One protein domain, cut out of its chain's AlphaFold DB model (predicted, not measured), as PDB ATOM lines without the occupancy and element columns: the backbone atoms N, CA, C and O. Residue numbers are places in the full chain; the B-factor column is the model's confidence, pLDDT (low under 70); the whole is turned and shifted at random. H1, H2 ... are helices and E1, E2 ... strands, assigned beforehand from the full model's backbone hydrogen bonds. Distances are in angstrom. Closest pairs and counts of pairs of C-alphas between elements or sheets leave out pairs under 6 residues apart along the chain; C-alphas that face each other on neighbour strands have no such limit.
ATOM      1  N   GLU A   3      48.582  59.123  45.008       80.75
ATOM      2  CA  GLU A   3      48.695  59.106  46.464       80.75
ATOM      3  C   GLU A   3      49.854  59.991  46.932       80.75
ATOM      4  O   GLU A   3      51.003  59.862  46.488       80.75
ATOM      5  N   ILE A   4      49.558  60.912  47.845       80.81
ATOM      6  CA  ILE A   4      50.521  61.877  48.369       80.81
ATOM      7  C   ILE A   4      50.568  61.740  49.885       80.81
ATOM      8  O   ILE A   4      49.675  62.184  50.599       80.81
ATOM      9  N   SER A   5      51.640  61.123  50.376       81.81
ATOM     10  CA  SER A   5      51.936  61.022  51.804       81.81
ATOM     11  C   SER A   5      52.352  62.376  52.374       81.81
ATOM     12  O   SER A   5      53.281  63.005  51.851       81.81
ATOM     13  N   LEU A   6      51.724  62.796  53.467       82.75
ATOM     14  CA  LEU A   6      52.131  63.993  54.197       82.75
ATOM     15  C   LEU A   6      53.385  63.718  55.044       82.75
ATOM     16  O   LEU A   6      53.641  62.595  55.482       82.75
ATOM     17  N   TYR A   7      54.217  64.741  55.247       80.25
ATOM     18  CA  TYR A   7      55.482  64.586  55.964       80.25
ATOM     19  C   TYR A   7      55.271  64.197  57.432       80.25
ATOM     20  O   TYR A   7      54.686  64.956  58.201       80.25
ATOM     21  N   GLY A   8      55.822  63.047  57.833       68.62
ATOM     22  CA  GLY A   8      55.780  62.577  59.221       68.62
ATOM     23  C   GLY A   8      54.400  62.103  59.686       68.62
ATOM     24  O   GLY A   8      54.199  61.937  60.886       68.62
ATOM     25  N   GLU A   9      53.469  61.879  58.756       75.50
ATOM     26  CA  GLU A   9      52.087  61.495  59.037       75.50
ATOM     27  C   GLU A   9      51.710  60.219  58.270       75.50
ATOM     28  O   GLU A   9      52.190  59.972  57.165       75.50
ATOM     29  N   ASN A  10      50.807  59.419  58.846       72.19
ATOM     30  CA  ASN A  10      50.228  58.251  58.170       72.19
ATOM     31  C   ASN A  10      49.063  58.629  57.232       72.19
ATOM     32  O   ASN A  10      48.488  57.756  56.587       72.19
ATOM     33  N   ASN A  11      48.702  59.916  57.170       72.62
ATOM     34  CA  ASN A  11      47.642  60.426  56.310       72.62
ATOM     35  C   ASN A  11      48.143  60.569  54.865       72.62
ATOM     36  O   ASN A  11      49.222  61.115  54.610       72.62
ATOM     37  N   VAL A  12      47.332  60.099  53.918       79.81
ATOM     38  CA  VAL A  12      47.622  60.128  52.482       79.81
ATOM     39  C   VAL A  12      46.499  60.873  51.772       79.81
ATOM     40  O   VAL A  12      45.330  60.527  51.929       79.81
ATOM     41  N   LEU A  13      46.849  61.891  50.988       83.44
ATOM     42  CA  LEU A  13      45.911  62.553  50.084       83.44
ATOM     43  C   LEU A  13      45.754  61.700  48.827       83.44
ATOM     44  O   LEU A  13      46.754  61.318  48.213       83.44
ATOM     45  N   GLN A  14      44.512  61.406  48.453       83.94
ATOM     46  CA  GLN A  14      44.180  60.606  47.279       83.94
ATOM     47  C   GLN A  14      43.434  61.473  46.265       83.94
ATOM     48  O   GLN A  14      42.396  62.046  46.580       83.94
ATOM     49  N   PHE A  15      43.968  61.549  45.044       83.06
ATOM     50  CA  PHE A  15      43.350  62.271  43.932       83.06
ATOM     51  C   PHE A  15      43.036  61.297  42.791       83.06
ATOM     52  O   PHE A  15      43.939  60.649  42.240       83.06
ATOM     53  N   GLU A  16      41.758  61.164  42.437       78.25
ATOM     54  CA  GLU A  16      41.308  60.292  41.346       78.25
ATOM     55  C   GLU A  16      41.110  61.067  40.040       78.25
ATOM     56  O   GLU A  16      41.410  60.541  38.966       78.25
ATOM     57  N   SER A  17      40.698  62.331  40.135       79.81
ATOM     58  CA  SER A  17      40.413  63.214  39.008       79.81
ATOM     59  C   SER A  17      40.949  64.641  39.211       79.81
ATOM     60  O   SER A  17      41.266  65.062  40.324       79.81
ATOM     61  N   LYS A  18      41.016  65.427  38.123       79.62
ATOM     62  CA  LYS A  18      41.319  66.870  38.203       79.62
ATOM     63  C   LYS A  18      40.259  67.648  39.004       79.62
ATOM     64  O   LYS A  18      40.587  68.681  39.574       79.62
ATOM     65  N   ALA A  19      39.018  67.155  39.066       81.56
ATOM     66  CA  ALA A  19      37.948  67.778  39.843       81.56
ATOM     67  C   ALA A  19      38.178  67.633  41.358       81.56
ATOM     68  O   ALA A  19      37.961  68.591  42.092       81.56
ATOM     69  N   ASP A  20      38.700  66.486  41.810       82.94
ATOM     70  CA  ASP A  20      39.032  66.263  43.229       82.94
ATOM     71  C   ASP A  20      40.185  67.162  43.686       82.94
ATOM     72  O   ASP A  20      40.205  67.648  44.815       82.94
ATOM     73  N   LEU A  21      41.148  67.411  42.791       84.75
ATOM     74  CA  LEU A  21      42.238  68.346  43.052       84.75
ATOM     75  C   LEU A  21      41.725  69.792  43.153       84.75
ATOM     76  O   LEU A  21      42.173  70.516  44.035       84.75
ATOM     77  N   GLN A  22      40.776  70.196  42.300       87.69
ATOM     78  CA  GLN A  22      40.159  71.526  42.373       87.69
ATOM     79  C   GLN A  22      39.386  71.723  43.686       87.69
ATOM     80  O   GLN A  22      39.605  72.718  44.368       87.69
ATOM     81  N   ASP A  23      38.549  70.758  44.083       88.50
ATOM     82  CA  ASP A  23      37.809  70.813  45.357       88.50
ATOM     83  C   ASP A  23      38.758  70.883  46.568       88.50
ATOM     84  O   ASP A  23      38.514  71.608  47.535       88.50
ATOM     85  N   TRP A  24      39.884  70.168  46.508       90.94
ATOM     86  CA  TRP A  24      40.909  70.250  47.544       90.94
ATOM     87  C   TRP A  24      41.609  71.615  47.578       90.94
ATOM     88  O   TRP A  24      41.814  72.146  48.668       90.94
ATOM     89  N   ILE A  25      41.938  72.202  46.418       89.94
ATOM     90  CA  ILE A  25      42.517  73.554  46.325       89.94
ATOM     91  C   ILE A  25      41.562  74.590  46.919       89.94
ATOM     92  O   ILE A  25      41.999  75.442  47.688       89.94
ATOM     93  N   ASP A  26      40.264  74.503  46.626       90.12
ATOM     94  CA  ASP A  26      39.270  75.446  47.147       90.12
ATOM     95  C   ASP A  26      39.190  75.370  48.684       90.12
ATOM     96  O   ASP A  26      39.193  76.394  49.375       90.12
ATOM     97  N   LYS A  27      39.214  74.150  49.241       90.25
ATOM     98  CA  LYS A  27      39.278  73.917  50.695       90.25
ATOM     99  C   LYS A  27      40.588  74.402  51.311       90.25
ATOM    100  O   LYS A  27      40.575  74.937  52.419       90.25
ATOM    101  N   GLU A  28      41.708  74.227  50.614       91.31
ATOM    102  CA  GLU A  28      43.025  74.701  51.045       91.31
ATOM    103  C   GLU A  28      43.060  76.229  51.118       91.31
ATOM    104  O   GLU A  28      43.439  76.781  52.151       91.31
ATOM    105  N   THR A  29      42.582  76.909  50.076       88.81
ATOM    106  CA  THR A  29      42.473  78.371  50.037       88.81
ATOM    107  C   THR A  29      41.578  78.880  51.162       88.81
ATOM    108  O   THR A  29      42.011  79.718  51.949       88.81
ATOM    109  N   GLN A  30      40.382  78.308  51.340       90.38
ATOM    110  CA  GLN A  30      39.467  78.708  52.414       90.38
ATOM    111  C   GLN A  30      40.077  78.493  53.811       90.38
ATOM    112  O   GLN A  30      39.904  79.305  54.726       90.38
ATOM    113  N   ALA A  31      40.797  77.387  54.003       86.94
ATOM    114  CA  ALA A  31      41.440  77.084  55.271       86.94
ATOM    115  C   ALA A  31      42.569  78.072  55.596       86.94
ATOM    116  O   ALA A  31      42.709  78.445  56.762       86.94
ATOM    117  N   TRP A  32      43.337  78.513  54.601       89.06
ATOM    118  CA  TRP A  32      44.407  79.494  54.783       89.06
ATOM    119  C   TRP A  32      43.903  80.933  54.883       89.06
ATOM    120  O   TRP A  32      44.430  81.691  55.692       89.06
ATOM    121  N   GLU A  33      42.826  81.290  54.182       86.62
ATOM    122  CA  GLU A  33      42.129  82.574  54.365       86.62
ATOM    123  C   GLU A  33      41.545  82.721  55.779       86.62
ATOM    124  O   GLU A  33      41.453  83.827  56.303       86.62
ATOM    125  N   SER A  34      41.197  81.605  56.436       84.81
ATOM    126  CA  SER A  34      40.734  81.611  57.832       84.81
ATOM    127  C   SER A  34      41.828  81.942  58.861       84.81
ATOM    128  O   SER A  34      41.535  82.049  60.056       84.81
ATOM    129  N   LEU A  35      43.091  82.064  58.436       85.69
ATOM    130  CA  LEU A  35      44.209  82.408  59.307       85.69
ATOM    131  C   LEU A  35      44.317  83.934  59.442       85.69
ATOM    132  O   LEU A  35      44.556  84.648  58.475       85.69
ATOM    133  N   GLU A  36      44.197  84.437  60.670       79.12
ATOM    134  CA  GLU A  36      44.353  85.861  61.005       79.12
ATOM    135  C   GLU A  36      45.835  86.295  60.961       79.12
ATOM    136  O   GLU A  36      46.483  86.465  61.995       79.12
ATOM    137  N   ILE A  37      46.411  86.428  59.761       82.19
ATOM    138  CA  ILE A  37      47.818  86.811  59.560       82.19
ATOM    139  C   ILE A  37      47.901  88.245  59.023       82.19
ATOM    140  O   ILE A  37      47.353  88.560  57.970       82.19
ATOM    141  N   ASP A  38      48.620  89.114  59.736       78.50
ATOM    142  CA  ASP A  38      48.911  90.481  59.290       78.50
ATOM    143  C   ASP A  38      49.924  90.471  58.130       78.50
ATOM    144  O   ASP A  38      51.018  89.909  58.245       78.50
ATOM    145  N   ALA A  39      49.582  91.140  57.025       72.94
ATOM    146  CA  ALA A  39      50.418  91.259  55.831       72.94
ATOM    147  C   ALA A  39      51.766  91.967  56.092       72.94
ATOM    148  O   ALA A  39      52.687  91.864  55.280       72.94
ATOM    149  N   GLY A  40      51.903  92.687  57.213       73.19
ATOM    150  CA  GLY A  40      53.145  93.347  57.628       73.19
ATOM    151  C   GLY A  40      54.156  92.468  58.386       73.19
ATOM    152  O   GLY A  40      55.278  92.925  58.636       73.19
ATOM    153  N   ASP A  41      53.804  91.235  58.777       80.75
ATOM    154  CA  ASP A  41      54.647  90.408  59.652       80.75
ATOM    155  C   ASP A  41      55.819  89.748  58.902       80.75
ATOM    156  O   ASP A  41      55.654  88.903  58.024       80.75
ATOM    157  N   LYS A  42      57.049  90.098  59.292       79.12
ATOM    158  CA  LYS A  42      58.281  89.632  58.632       79.12
ATOM    159  C   LYS A  42      58.599  88.147  58.856       79.12
ATOM    160  O   LYS A  42      59.451  87.617  58.148       79.12
ATOM    161  N   ILE A  43      57.982  87.501  59.845       78.69
ATOM    162  CA  ILE A  43      58.229  86.100  60.219       78.69
ATOM    163  C   ILE A  43      57.190  85.190  59.564       78.69
ATOM    164  O   ILE A  43      57.554  84.145  59.032       78.69
ATOM    165  N   ALA A  44      55.912  85.572  59.583       83.75
ATOM    166  CA  ALA A  44      54.831  84.766  59.015       83.75
ATOM    167  C   ALA A  44      54.721  84.887  57.490       83.75
ATOM    168  O   ALA A  44      54.506  83.883  56.807       83.75
ATOM    169  N   MET A  45      54.893  86.099  56.951       86.12
ATOM    170  CA  MET A  45      54.606  86.393  55.545       86.12
ATOM    171  C   MET A  45      55.415  85.561  54.532       86.12
ATOM    172  O   MET A  45      54.831  85.142  53.529       86.12
ATOM    173  N   PRO A  46      56.708  85.235  54.759       87.25
ATOM    174  CA  PRO A  46      57.444  84.341  53.865       87.25
ATOM    175  C   PRO A  46      56.783  82.966  53.714       87.25
ATOM    176  O   PRO A  46      56.706  82.452  52.605       87.25
ATOM    177  N   TYR A  47      56.246  82.396  54.799       88.31
ATOM    178  CA  TYR A  47      55.593  81.084  54.766       88.31
ATOM    179  C   TYR A  47      54.233  81.123  54.076       88.31
ATOM    180  O   TYR A  47      53.907  80.215  53.318       88.31
ATOM    181  N   VAL A  48      53.466  82.193  54.298       88.38
ATOM    182  CA  VAL A  48      52.201  82.425  53.586       88.38
ATOM    183  C   VAL A  48      52.452  82.575  52.087       88.38
ATOM    184  O   VAL A  48      51.736  81.989  51.288       88.38
ATOM    185  N   THR A  49      53.516  83.288  51.708       88.81
ATOM    186  CA  THR A  49      53.905  83.467  50.300       88.81
ATOM    187  C   THR A  49      54.385  82.154  49.668       88.81
ATOM    188  O   THR A  49      54.067  81.855  48.520       88.81
ATOM    189  N   GLU A  50      55.152  81.340  50.402       88.88
ATOM    190  CA  GLU A  50      55.559  80.003  49.947       88.88
ATOM    191  C   GLU A  50      54.346  79.098  49.703       88.88
ATOM    192  O   GLU A  50      54.292  78.404  48.686       88.88
ATOM    193  N   HIS A  51      53.364  79.131  50.607       91.56
ATOM    194  CA  HIS A  51      52.125  78.376  50.464       91.56
ATOM    195  C   HIS A  51      51.262  78.886  49.302       91.56
ATOM    196  O   HIS A  51      50.851  78.082  48.467       91.56
ATOM    197  N   SER A  52      51.073  80.201  49.162       89.31
ATOM    198  CA  SER A  52      50.284  80.770  48.062       89.31
ATOM    199  C   SER A  52      50.883  80.442  46.694       89.31
ATOM    200  O   SER A  52      50.154  80.078  45.777       89.31
ATOM    201  N   ASN A  53      52.214  80.490  46.563       90.94
ATOM    202  CA  ASN A  53      52.911  80.099  45.334       90.94
ATOM    203  C   ASN A  53      52.722  78.609  45.008       90.94
ATOM    204  O   ASN A  53      52.674  78.230  43.838       90.94
ATOM    205  N   PHE A  54      52.634  77.757  46.034       91.00
ATOM    206  CA  PHE A  54      52.343  76.334  45.875       91.00
ATOM    207  C   PHE A  54      50.892  76.090  45.438       91.00
ATOM    208  O   PHE A  54      50.654  75.301  44.530       91.00
ATOM    209  N   VAL A  55      49.919  76.797  46.015       90.00
ATOM    210  CA  VAL A  55      48.519  76.701  45.573       90.00
ATOM    211  C   VAL A  55      48.356  77.225  44.141       90.00
ATOM    212  O   VAL A  55      47.684  76.599  43.323       90.00
ATOM    213  N   GLU A  56      49.030  78.324  43.793       89.06
ATOM    214  CA  GLU A  56      48.996  78.891  42.443       89.06
ATOM    215  C   GLU A  56      49.632  77.955  41.398       89.06
ATOM    216  O   GLU A  56      49.126  77.838  40.280       89.06
ATOM    217  N   SER A  57      50.710  77.241  41.744       87.56
ATOM    218  CA  SER A  57      51.312  76.257  40.835       87.56
ATOM    219  C   SER A  57      50.395  75.053  40.597       87.56
ATOM    220  O   SER A  57      50.304  74.578  39.462       87.56
ATOM    221  N   LEU A  58      49.647  74.617  41.618       87.50
ATOM    222  CA  LEU A  58      48.616  73.588  41.473       87.50
ATOM    223  C   LEU A  58      47.439  74.061  40.607       87.50
ATOM    224  O   LEU A  58      46.974  73.303  39.757       87.50
ATOM    225  N   ALA A  59      46.998  75.313  40.756       86.00
ATOM    226  CA  ALA A  59      45.942  75.886  39.919       86.00
ATOM    227  C   ALA A  59      46.363  75.954  38.436       86.00
ATOM    228  O   ALA A  59      45.635  75.492  37.556       86.00
ATOM    229  N   ARG A  60      47.590  76.415  38.147       85.00
ATOM    230  CA  ARG A  60      48.143  76.435  36.776       85.00
ATOM    231  C   ARG A  60      48.287  75.034  36.171       85.00
ATOM    232  O   ARG A  60      48.129  74.875  34.963       85.00
ATOM    233  N   PHE A  61      48.573  74.018  36.987       84.44
ATOM    234  CA  PHE A  61      48.625  72.618  36.549       84.44
ATOM    235  C   PHE A  61      47.249  72.075  36.127       84.44
ATOM    236  O   PHE A  61      47.150  71.253  35.212       84.44
ATOM    237  N   ILE A  62      46.166  72.533  36.761       81.88
ATOM    238  CA  ILE A  62      44.808  72.157  36.349       81.88
ATOM    239  C   ILE A  62      44.500  72.728  34.957       81.88
ATOM    240  O   ILE A  62      43.977  71.988  34.113       81.88
ATOM    241  N   GLU A  63      44.884  73.986  34.713       80.50
ATOM    242  CA  GLU A  63      44.649  74.731  33.467       80.50
ATOM    243  C   GLU A  63      45.550  74.302  32.291       80.50
ATOM    244  O   GLU A  63      45.147  74.420  31.130       80.50
ATOM    245  N   SER A  64      46.753  73.779  32.548       75.38
ATOM    246  CA  SER A  64      47.689  73.380  31.491       75.38
ATOM    247  C   SER A  64      47.360  72.004  30.876       75.38
ATOM    248  O   SER A  64      46.865  71.076  31.525       75.38
ATOM    249  N   SER A  65      47.616  71.872  29.566       56.62
ATOM    250  CA  SER A  65      47.438  70.626  28.789       56.62
ATOM    251  C   SER A  65      48.753  69.887  28.499       56.62
ATOM    252  O   SER A  65      48.719  68.810  27.907       56.62
ATOM    253  N   ASP A  66      49.899  70.457  28.885       53.91
ATOM    254  CA  ASP A  66      51.234  69.962  28.532       53.91
ATOM    255  C   ASP A  66      51.869  69.223  29.726       53.91
ATOM    256  O   ASP A  66      52.044  69.776  30.811       53.91
ATOM    257  N   LEU A  67      52.145  67.932  29.537       52.06
ATOM    258  CA  LEU A  67      52.331  66.903  30.574       52.06
ATOM    259  C   LEU A  67      53.808  66.641  30.923       52.06
ATOM    260  O   LEU A  67      54.220  65.487  31.028       52.06
ATOM    261  N   ASN A  68      54.627  67.679  31.090       52.88
ATOM    262  CA  ASN A  68      56.045  67.466  31.426       52.88
ATOM    263  C   ASN A  68      56.364  67.478  32.934       52.88
ATOM    264  O   ASN A  68      57.442  67.024  33.305       52.88
ATOM    265  N   GLU A  69      55.447  67.907  33.808       60.59
ATOM    266  CA  GLU A  69      55.617  67.837  35.271       60.59
ATOM    267  C   GLU A  69      54.592  66.889  35.904       60.59
ATOM    268  O   GLU A  69      53.401  66.932  35.584       60.59
ATOM    269  N   THR A  70      55.038  66.008  36.807       71.94
ATOM    270  CA  THR A  70      54.130  65.090  37.507       71.94
ATOM    271  C   THR A  70      53.545  65.762  38.755       71.94
ATOM    272  O   THR A  70      54.261  66.436  39.490       71.94
ATOM    273  N   LEU A  71      52.251  65.558  39.054       78.44
ATOM    274  CA  LEU A  71      51.586  66.090  40.267       78.44
ATOM    275  C   LEU A  71      52.368  65.753  41.555       78.44
ATOM    276  O   LEU A  71      52.414  66.527  42.507       78.44
ATOM    277  N   THR A  72      53.035  64.601  41.560       78.19
ATOM    278  CA  THR A  72      53.922  64.148  42.634       78.19
ATOM    279  C   THR A  72      55.088  65.108  42.892       78.19
ATOM    280  O   THR A  72      55.471  65.285  44.052       78.19
ATOM    281  N   ASP A  73      55.633  65.727  41.844       82.75
ATOM    282  CA  ASP A  73      56.747  66.677  41.923       82.75
ATOM    283  C   ASP A  73      56.288  68.030  42.476       82.75
ATOM    284  O   ASP A  73      56.980  68.611  43.315       82.75
ATOM    285  N   LEU A  74      55.084  68.488  42.109       85.00
ATOM    286  CA  LEU A  74      54.490  69.710  42.671       85.00
ATOM    287  C   LEU A  74      54.271  69.590  44.184       85.00
ATOM    288  O   LEU A  74      54.528  70.536  44.923       85.00
ATOM    289  N   PHE A  75      53.893  68.405  44.670       87.94
ATOM    290  CA  PHE A  75      53.749  68.123  46.104       87.94
ATOM    291  C   PHE A  75      55.069  67.779  46.817       87.94
ATOM    292  O   PHE A  75      55.065  67.503  48.022       87.94
ATOM    293  N   ALA A  76      56.220  67.821  46.139       87.62
ATOM    294  CA  ALA A  76      57.512  67.553  46.770       87.62
ATOM    295  C   ALA A  76      57.815  68.443  48.000       87.62
ATOM    296  O   ALA A  76      58.369  67.911  48.967       87.62
ATOM    297  N   PRO A  77      57.461  69.747  48.044       88.69
ATOM    298  CA  PRO A  77      57.638  70.576  49.241       88.69
ATOM    299  C   PRO A  77      56.798  70.102  50.436       88.69
ATOM    300  O   PRO A  77      57.286  70.113  51.568       88.69
ATOM    301  N   VAL A  78      55.576  69.623  50.186       87.69
ATOM    302  CA  VAL A  78      54.676  69.070  51.213       87.69
ATOM    303  C   VAL A  78      55.209  67.733  51.728       87.69
ATOM    304  O   VAL A  78      55.344  67.541  52.935       87.69
ATOM    305  N   LYS A  79      55.638  66.838  50.825       86.62
ATOM    306  CA  LYS A  79      56.267  65.550  51.185       86.62
ATOM    307  C   LYS A  79      57.540  65.723  52.011       86.62
ATOM    308  O   LYS A  79      57.855  64.890  52.855       86.62
ATOM    309  N   LYS A  80      58.291  66.799  51.764       87.69
ATOM    310  CA  LYS A  80      59.515  67.138  52.503       87.69
ATOM    311  C   LYS A  80      59.244  67.893  53.805       87.69
ATOM    312  O   LYS A  80      60.205  68.167  54.514       87.69
ATOM    313  N   GLY A  81      57.996  68.240  54.125       84.75
ATOM    314  CA  GLY A  81      57.647  68.962  55.354       84.75
ATOM    315  C   GLY A  81      58.111  70.417  55.365       84.75
ATOM    316  O   GLY A  81      58.486  70.928  56.419       84.75
ATOM    317  N   LEU A  82      58.161  71.049  54.190       87.06
ATOM    318  CA  LEU A  82      58.481  72.471  54.023       87.06
ATOM    319  C   LEU A  82      57.205  73.322  53.951       87.06
ATOM    320  O   LEU A  82      57.192  74.453  54.437       87.06
ATOM    321  N   ILE A  83      56.143  72.754  53.372       89.44
ATOM    322  CA  ILE A  83      54.812  73.357  53.276       89.44
ATOM    323  C   ILE A  83      53.811  72.467  54.013       89.44
ATOM    324  O   ILE A  83      53.782  71.257  53.787       89.44
ATOM    325  N   PHE A  84      53.009  73.064  54.893       88.56
ATOM    326  CA  PHE A  84      51.897  72.384  55.560       88.56
ATOM    327  C   PHE A  84      50.597  72.654  54.813       88.56
ATOM    328  O   PHE A  84      50.431  73.720  54.231       88.56
ATOM    329  N   THR A  85      49.684  71.689  54.834       88.31
ATOM    330  CA  THR A  85      48.369  71.808  54.187       88.31
ATOM    331  C   THR A  85      47.264  71.839  55.233       88.31
ATOM    332  O   THR A  85      47.514  71.467  56.383       88.31
ATOM    333  N   HIS A  86      46.033  72.198  54.863       86.88
ATOM    334  CA  HIS A  86      44.890  72.117  55.779       86.88
ATOM    335  C   HIS A  86      44.675  70.700  56.324       86.88
ATOM    336  O   HIS A  86      44.119  70.522  57.406       86.88
ATOM    337  N   SER A  87      45.103  69.687  55.562       83.69
ATOM    338  CA  SER A  87      44.980  68.272  55.908       83.69
ATOM    339  C   SER A  87      46.102  67.769  56.829       83.69
ATOM    340  O   SER A  87      46.052  66.623  57.272       83.69
ATOM    341  N   SER A  88      47.116  68.594  57.118       83.81
ATOM    342  CA  SER A  88      48.228  68.230  58.001       83.81
ATOM    343  C   SER A  88      47.798  68.218  59.470       83.81
ATOM    344  O   SER A  88      47.109  69.125  59.937       83.81
ATOM    345  N   PHE A  89      48.289  67.248  60.240       80.75
ATOM    346  CA  PHE A  89      48.031  67.108  61.679       80.75
ATOM    347  C   PHE A  89      48.378  68.372  62.479       80.75
ATOM    348  O   PHE A  89      47.706  68.704  63.453       80.75
ATOM    349  N   ASN A  90      49.404  69.112  62.052       81.94
ATOM    350  CA  ASN A  90      49.844  70.340  62.723       81.94
ATOM    351  C   ASN A  90      49.000  71.579  62.364       81.94
ATOM    352  O   ASN A  90      49.161  72.630  62.986       81.94
ATOM    353  N   PHE A  91      48.098  71.497  61.382       83.12
ATOM    354  CA  PHE A  91      47.332  72.649  60.904       83.12
ATOM    355  C   PHE A  91      46.386  73.266  61.955       83.12
ATOM    356  O   PHE A  91      46.368  74.492  62.078       83.12
ATOM    357  N   PRO A  92      45.664  72.494  62.793       83.25
ATOM    358  CA  PRO A  92      44.878  73.061  63.892       83.25
ATOM    359  C   PRO A  92      45.729  73.861  64.886       83.25
ATOM    360  O   PRO A  92      45.313  74.931  65.333       83.25
ATOM    361  N   ALA A  93      46.943  73.390  65.182       80.69
ATOM    362  CA  ALA A  93      47.891  74.098  66.037       80.69
ATOM    363  C   ALA A  93      48.377  75.402  65.383       80.69
ATOM    364  O   ALA A  93      48.445  76.437  66.046       80.69
ATOM    365  N   LEU A  94      48.647  75.389  64.073       84.81
ATOM    366  CA  LEU A  94      48.973  76.596  63.311       84.81
ATOM    367  C   LEU A  94      47.829  77.619  63.339       84.81
ATOM    368  O   LEU A  94      48.066  78.784  63.652       84.81
ATOM    369  N   ARG A  95      46.584  77.184  63.117       85.38
ATOM    370  CA  ARG A  95      45.386  78.037  63.201       85.38
ATOM    371  C   ARG A  95      45.177  78.621  64.601       85.38
ATOM    372  O   ARG A  95      44.811  79.783  64.748       85.38
ATOM    373  N   ALA A  96      45.418  77.842  65.652       82.44
ATOM    374  CA  ALA A  96      45.348  78.354  67.019       82.44
ATOM    375  C   ALA A  96      46.421  79.427  67.276       82.44
ATOM    376  O   ALA A  96      46.160  80.432  67.938       82.44
ATOM    377  N   MET A  97      47.621  79.241  66.722       82.38
ATOM    378  CA  MET A  97      48.724  80.187  66.869       82.38
ATOM    379  C   MET A  97      48.540  81.452  66.024       82.38
ATOM    380  O   MET A  97      48.964  82.512  66.480       82.38
ATOM    381  N   SER A  98      47.860  81.391  64.872       84.31
ATOM    382  CA  SER A  98      47.522  82.593  64.091       84.31
ATOM    383  C   SER A  98      46.587  83.522  64.860       84.31
ATOM    384  O   SER A  98      46.849  84.717  64.916       84.31
ATOM    385  N   ARG A  99      45.594  82.978  65.579       83.50
ATOM    386  CA  ARG A  99      44.706  83.764  66.466       83.50
ATOM    387  C   ARG A  99      45.446  84.471  67.609       83.50
ATOM    388  O   ARG A  99      44.952  85.448  68.160       83.50
ATOM    389  N   ARG A 100      46.626  83.975  68.005       79.75
ATOM    390  CA  ARG A 100      47.483  84.615  69.024       79.75
ATOM    391  C   ARG A 100      48.383  85.709  68.443       79.75
ATOM    392  O   ARG A 100      49.010  86.436  69.210       79.75
ATOM    393  N   GLY A 101      48.483  85.805  67.121       82.69
ATOM    394  CA  GLY A 101      49.289  86.785  66.403       82.69
ATOM    395  C   GLY A 101      50.190  86.152  65.342       82.69
ATOM    396  O   GLY A 101      50.664  85.022  65.484       82.69
ATOM    397  N   ALA A 102      50.483  86.923  64.293       81.75
ATOM    398  CA  ALA A 102      51.256  86.472  63.138       81.75
ATOM    399  C   ALA A 102      52.653  85.930  63.515       81.75
ATOM    400  O   ALA A 102      53.022  84.837  63.087       81.75
ATOM    401  N   GLY A 103      53.390  86.590  64.414       79.69
ATOM    402  CA  GLY A 103      54.683  86.085  64.893       79.69
ATOM    403  C   GLY A 103      54.606  84.721  65.600       79.69
ATOM    404  O   GLY A 103      55.494  83.885  65.428       79.69
ATOM    405  N   SER A 104      53.526  84.452  66.342       81.00
ATOM    406  CA  SER A 104      53.294  83.158  67.005       81.00
ATOM    407  C   SER A 104      53.047  82.050  65.982       81.00
ATOM    408  O   SER A 104      53.621  80.965  66.097       81.00
ATOM    409  N   PHE A 105      52.249  82.339  64.951       86.38
ATOM    410  CA  PHE A 105      52.074  81.454  63.802       86.38
ATOM    411  C   PHE A 105      53.402  81.181  63.095       86.38
ATOM    412  O   PHE A 105      53.753  80.022  62.904       86.38
ATOM    413  N   GLY A 106      54.178  82.220  62.770       84.19
ATOM    414  CA  GLY A 106      55.450  82.070  62.060       84.19
ATOM    415  C   GLY A 106      56.472  81.227  62.833       84.19
ATOM    416  O   GLY A 106      57.160  80.390  62.247       84.19
ATOM    417  N   MET A 107      56.526  81.377  64.158       81.88
ATOM    418  CA  MET A 107      57.384  80.560  65.026       81.88
ATOM    419  C   MET A 107      56.910  79.106  65.118       81.88
ATOM    420  O   MET A 107      57.734  78.192  65.064       81.88
ATOM    421  N   ALA A 108      55.598  78.879  65.223       83.31
ATOM    422  CA  ALA A 108      55.020  77.537  65.201       83.31
ATOM    423  C   ALA A 108      55.276  76.842  63.857       83.31
ATOM    424  O   ALA A 108      55.779  75.721  63.827       83.31
ATOM    425  N   TYR A 109      55.035  77.545  62.752       86.94
ATOM    426  CA  TYR A 109      55.288  77.071  61.395       86.94
ATOM    427  C   TYR A 109      56.747  76.660  61.202       86.94
ATOM    428  O   TYR A 109      57.023  75.540  60.772       86.94
ATOM    429  N   ALA A 110      57.688  77.514  61.613       85.06
ATOM    430  CA  ALA A 110      59.109  77.193  61.581       85.06
ATOM    431  C   ALA A 110      59.434  75.939  62.412       85.06
ATOM    432  O   ALA A 110      60.137  75.054  61.932       85.06
ATOM    433  N   ALA A 111      58.904  75.834  63.636       82.81
ATOM    434  CA  ALA A 111      59.168  74.716  64.546       82.81
ATOM    435  C   ALA A 111      58.648  73.363  64.031       82.81
ATOM    436  O   ALA A 111      59.226  72.316  64.347       82.81
ATOM    437  N   PHE A 112      57.573  73.360  63.244       84.12
ATOM    438  CA  PHE A 112      57.041  72.134  62.654       84.12
ATOM    439  C   PHE A 112      57.830  71.673  61.425       84.12
ATOM    440  O   PHE A 112      57.888  70.464  61.183       84.12
ATOM    441  N   ARG A 113      58.470  72.585  60.679       86.25
ATOM    442  CA  ARG A 113      59.196  72.254  59.441       86.25
ATOM    443  C   ARG A 113      60.325  71.244  59.650       86.25
ATOM    444  O   ARG A 113      61.002  71.209  60.682       86.25
ATOM    445  N   SER A 114      60.580  70.447  58.616       84.06
ATOM    446  CA  SER A 114      61.665  69.456  58.599       84.06
ATOM    447  C   SER A 114      63.067  70.081  58.636       84.06
ATOM    448  O   SER A 114      64.011  69.474  59.145       84.06
ATOM    449  N   ASP A 115      63.213  71.309  58.135       81.00
ATOM    450  CA  ASP A 115      64.471  72.048  58.037       81.00
ATOM    451  C   ASP A 115      64.696  73.049  59.181       81.00
ATOM    452  O   ASP A 115      65.666  73.810  59.131       81.00
ATOM    453  N   PHE A 116      63.882  72.996  60.244       78.81
ATOM    454  CA  PHE A 116      63.970  73.881  61.413       78.81
ATOM    455  C   PHE A 116      65.411  74.062  61.917       78.81
ATOM    456  O   PHE A 116      65.906  75.181  62.049       78.81
ATOM    457  N   ALA A 117      66.145  72.962  62.115       70.19
ATOM    458  CA  ALA A 117      67.520  73.026  62.605       70.19
ATOM    459  C   ALA A 117      68.470  73.775  61.646       70.19
ATOM    460  O   ALA A 117      69.372  74.473  62.101       70.19
ATOM    461  N   ARG A 118      68.268  73.668  60.323       73.69
ATOM    462  CA  ARG A 118      69.107  74.345  59.315       73.69
ATOM    463  C   ARG A 118      68.780  75.828  59.199       73.69
ATOM    464  O   ARG A 118      69.694  76.627  59.006       73.69
ATOM    465  N   GLN A 119      67.503  76.191  59.314       73.12
ATOM    466  CA  GLN A 119      67.055  77.579  59.238       73.12
ATOM    467  C   GLN A 119      67.634  78.409  60.392       73.12
ATOM    468  O   GLN A 119      68.148  79.506  60.175       73.12
ATOM    469  N   TRP A 120      67.640  77.840  61.598       68.75
ATOM    470  CA  TRP A 120      68.068  78.530  62.815       68.75
ATOM    471  C   TRP A 120      69.550  78.331  63.172       68.75
ATOM    472  O   TRP A 120      70.085  79.073  63.997       68.75
ATOM    473  N   ALA A 121      70.259  77.413  62.503       65.00
ATOM    474  CA  ALA A 121      71.714  77.275  62.632       65.00
ATOM    475  C   ALA A 121      72.475  78.542  62.195       65.00
ATOM    476  O   ALA A 121      73.524  78.859  62.750       65.00
ATOM    477  N   ARG A 122      71.931  79.310  61.237       64.62
ATOM    478  CA  ARG A 122      72.518  80.590  60.788       64.62
ATOM    479  C   ARG A 122      72.417  81.703  61.834       64.62
ATOM    480  O   ARG A 122      73.146  82.683  61.740       64.62
ATOM    481  N   SER A 123      71.550  81.535  62.830       66.19
ATOM    482  CA  SER A 123      71.327  82.487  63.922       66.19
ATOM    483  C   SER A 123      72.196  82.202  65.156       66.19
ATOM    484  O   SER A 123      72.024  82.860  66.177       66.19
ATOM    485  N   GLY A 124      73.133  81.244  65.078       62.84
ATOM    486  CA  GLY A 124      74.131  80.976  66.125       62.84
ATOM    487  C   GLY A 124      73.679  80.053  67.264       62.84
ATOM    488  O   GLY A 124      74.420  79.884  68.229       62.84
ATOM    489  N   PHE A 125      72.495  79.438  67.171       68.25
ATOM    490  CA  PHE A 125      71.992  78.506  68.187       68.25
ATOM    491  C   PHE A 125      72.612  77.108  68.055       68.25
ATOM    492  O   PHE A 125      72.696  76.548  66.960       68.25
ATOM    493  N   ALA A 126      72.991  76.507  69.186       71.44
ATOM    494  CA  ALA A 126      73.480  75.129  69.232       71.44
ATOM    495  C   ALA A 126      72.320  74.106  69.117       71.44
ATOM    496  O   ALA A 126      71.211  74.388  69.580       71.44
ATOM    497  N   PRO A 127      72.552  72.881  68.596       72.31
ATOM    498  CA  PRO A 127      71.501  71.866  68.418       72.31
ATOM    499  C   PRO A 127      70.626  71.563  69.658       72.31
ATOM    500  O   PRO A 127      69.413  71.423  69.498       72.31
ATOM    501  N   PRO A 128      71.159  71.518  70.900       70.31
ATOM    502  CA  PRO A 128      70.335  71.305  72.096       70.31
ATOM    503  C   PRO A 128      69.372  72.466  72.382       70.31
ATOM    504  O   PRO A 128      68.241  72.243  72.809       70.31
ATOM    505  N   GLN A 129      69.797  73.705  72.111       68.19
ATOM    506  CA  GLN A 129      68.981  74.909  72.304       68.19
ATOM    507  C   GLN A 129      67.832  74.957  71.294       68.19
ATOM    508  O   GLN A 129      66.718  75.335  71.646       68.19
ATOM    509  N   LEU A 130      68.082  74.507  70.061       70.81
ATOM    510  CA  LEU A 130      67.057  74.383  69.027       70.81
ATOM    511  C   LEU A 130      66.003  73.340  69.404       70.81
ATOM    512  O   LEU A 130      64.811  73.616  69.301       70.81
ATOM    513  N   ASN A 131      66.412  72.178  69.919       71.44
ATOM    514  CA  ASN A 131      65.458  71.165  70.380       71.44
ATOM    515  C   ASN A 131      64.615  71.669  71.561       71.44
ATOM    516  O   ASN A 131      63.409  71.422  71.605       71.44
ATOM    517  N   TRP A 132      65.217  72.418  72.486       70.31
ATOM    518  CA  TRP A 132      64.502  73.034  73.604       70.31
ATOM    519  C   TRP A 132      63.493  74.095  73.140       70.31
ATOM    520  O   TRP A 132      62.323  74.024  73.517       70.31
ATOM    521  N   LEU A 133      63.897  75.012  72.252       68.44
ATOM    522  CA  LEU A 133      63.002  76.010  71.650       68.44
ATOM    523  C   LEU A 133      61.842  75.344  70.905       68.44
ATOM    524  O   LEU A 133      60.687  75.715  71.109       68.44
ATOM    525  N   ARG A 134      62.130  74.309  70.105       75.25
ATOM    526  CA  ARG A 134      61.105  73.510  69.424       75.25
ATOM    527  C   ARG A 134      60.132  72.902  70.428       75.25
ATOM    528  O   ARG A 134      58.928  73.025  70.254       75.25
ATOM    529  N   SER A 135      60.637  72.312  71.510       72.00
ATOM    530  CA  SER A 135      59.814  71.680  72.550       72.00
ATOM    531  C   SER A 135      58.883  72.681  73.240       72.00
ATOM    532  O   SER A 135      57.724  72.364  73.487       72.00
ATOM    533  N   ILE A 136      59.348  73.909  73.495       69.56
ATOM    534  CA  ILE A 136      58.523  74.982  74.071       69.56
ATOM    535  C   ILE A 136      57.425  75.422  73.107       69.56
ATOM    536  O   ILE A 136      56.275  75.591  73.513       69.56
ATOM    537  N   VAL A 137      57.754  75.585  71.825       70.25
ATOM    538  CA  VAL A 137      56.766  75.955  70.808       70.25
ATOM    539  C   VAL A 137      55.718  74.845  70.665       70.25
ATOM    540  O   VAL A 137      54.525  75.132  70.703       70.25
ATOM    541  N   LEU A 138      56.136  73.576  70.659       69.62
ATOM    542  CA  LEU A 138      55.232  72.422  70.630       69.62
ATOM    543  C   LEU A 138      54.315  72.373  71.862       69.62
ATOM    544  O   LEU A 138      53.099  72.271  71.712       69.62
ATOM    545  N   LEU A 139      54.866  72.548  73.065       67.44
ATOM    546  CA  LEU A 139      54.105  72.585  74.323       67.44
ATOM    547  C   LEU A 139      53.131  73.768  74.408       67.44
ATOM    548  O   LEU A 139      52.067  73.656  75.013       67.44
ATOM    549  N   SER A 140      53.490  74.916  73.829       63.84
ATOM    550  CA  SER A 140      52.611  76.094  73.795       63.84
ATOM    551  C   SER A 140      51.514  75.981  72.735       63.84
ATOM    552  O   SER A 140      50.444  76.568  72.910       63.84
ATOM    553  N   SER A 141      51.754  75.189  71.684       60.19
ATOM    554  CA  SER A 141      50.772  74.854  70.653       60.19
ATOM    555  C   SER A 141      49.827  73.711  71.056       60.19
ATOM    556  O   SER A 141      48.686  73.684  70.614       60.19
ATOM    557  N   SER A 142      50.260  72.807  71.948       60.50
ATOM    558  CA  SER A 142      49.443  71.703  72.473       60.50
ATOM    559  C   SER A 142      48.551  72.101  73.654       60.50
ATOM    560  O   SER A 142      47.868  71.253  74.221       60.50
ATOM    561  N   ARG A 143      48.588  73.369  74.085       55.22
ATOM    562  CA  ARG A 143      47.727  73.896  75.148       55.22
ATOM    563  C   ARG A 143      46.730  74.903  74.558       55.22
ATOM    564  O   ARG A 143      47.151  75.915  73.992       55.22
ATOM    565  N   PHE A 144      45.447  74.641  74.829       49.53
ATOM    566  CA  PHE A 144      44.275  75.536  74.811       49.53
ATOM    567  C   PHE A 144      43.328  75.477  73.595       49.53
ATOM    568  O   PHE A 144      43.512  76.201  72.621       49.53
ATOM    569  N   ASP A 145      42.233  74.728  73.773       43.50
ATOM    570  CA  ASP A 145      40.851  75.212  73.612       43.50
ATOM    571  C   ASP A 145      40.144  74.925  74.961       43.50
ATOM    572  O   ASP A 145      40.215  73.780  75.420       43.50
ATOM    573  N   PRO A 146      39.631  75.920  75.712       46.62
ATOM    574  CA  PRO A 146      39.122  75.688  77.057       46.62
ATOM    575  C   PRO A 146      37.645  75.293  76.999       46.62
ATOM    576  O   PRO A 146      36.773  76.151  77.125       46.62
TER     577      PRO A 146
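Overview. This is residues 3 to 146 of the 389 residues of an uncharacterized protein of Stenotrophomonas maltophilia (UniProt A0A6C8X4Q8). Two helical lobes follow each other along the longest axis: one is the long helical hairpin H1 and H2, with the short helices H3 and H4 between H2 and strand E1 of a small strand hairpin, E1 and E2. The other lobe is the shorter helical hairpin H5 and H6, with H8 set steeply on H6 and reaching H5 with its last residue, and with H7 packed on the first turn of H8. The printed part has 144 residues, with two named strands and then eight named helices in the order E1, E2, H1 to H8. The two-stranded sheet, E1 - E2, is antiparallel, and the class is mostly helix. The whole is compact, with a radius of gyration of the C-alphas of 16.0 A and spans of 48 by 32 by 31 A.

Along the chain. The sheet is made of E1, residues 3 to 5, which begins at C-alpha 3 at (48.695, 59.106, 46.464), and E2, residues 12 to 15, 9.8 A from first to last C-alpha. H1, residues 18 to 33, is 22.5 A long. H2, residues 45 to 63, is the longest helix, at 26.9 A, and begins at C-alpha 45 at (54.606, 86.393, 55.545). H3, residues 71 to 74, and H4, residues 76 to 79, have four residues each. H5 is residues 91 to 99, 12.7 A, and H6 is residues 102 to 112, 15.5 A. H7, residues 116 to 121, is 8.5 A long. H8, residues 127 to 141, is 21.1 A long and ends at C-alpha 141 at (50.772, 74.854, 70.653).

Arrangement. E1 and E2 form an antiparallel hairpin, at 154 degrees between their directions, with N 4 and O 13 at 2.9 A and N 13 and O 4 at 2.9 A, both within hydrogen-bond range. The closest C-alphas of E1 and H4 are those of Ser 5 and Lys 79, 6.3 A apart. The closest of E2 and H1 are those of Phe 15 and Leu 21, 6.2 A apart. H1 and H2 form a helical hairpin: they touch, opposite ways at a shallow tilt of 21 degrees, closest at the C-alphas of Lys 18 and Ile 62, 6.6 A, and H2 touches H1 with residues 55 to 62 alone. H2 and H3 only just touch, with 3 pairs of C-alphas within 8 A, the closest Leu 58 and Leu 74 at 7.1 A. H2 and H4 are near each other. H2 and H6 also only just touch, with 3 pairs, closest at the C-alphas of Tyr 47 and Gly 106, 7.4 A. H5 and H6 form a helical hairpin at a shallow tilt of 24 degrees, opposite ways; the C-alphas of Ser 98 and Phe 105 are closest, 4.7 A. H8 touches H6 at a steep tilt of 58 degrees, closest at the C-alphas of Ala 111 and Arg 134, 5.4 A. H8 touches H5 with residue 141 alone, about perpendicular at 79 degrees, the C-alphas of Ala 93 and Ser 141 being closest, 5.5 A. H7 touches H8, closest at the C-alphas of Ala 117 and Leu 130, 6.6 A. Among the pairs that are apart are H1 and H5, and H2 and H8. Every O i to N i+4 pair is within hydrogen-bond range in H1, H2, H5, H6, H7 and H8; H3 and H4 are too short for such a pair.

Size, cuts and confidence. The two C-alphas farthest apart are those of Asp 66 and Pro 146, 50.3 A. The printed part has no cut. The links from H1 to H2 and from H4 to H5 are long, with 11 residues each. The mean pLDDT of the printed part is 79.1, and 24 residues are under 70, among them residues 65 to 69, 120 to 125 and 138 to 146.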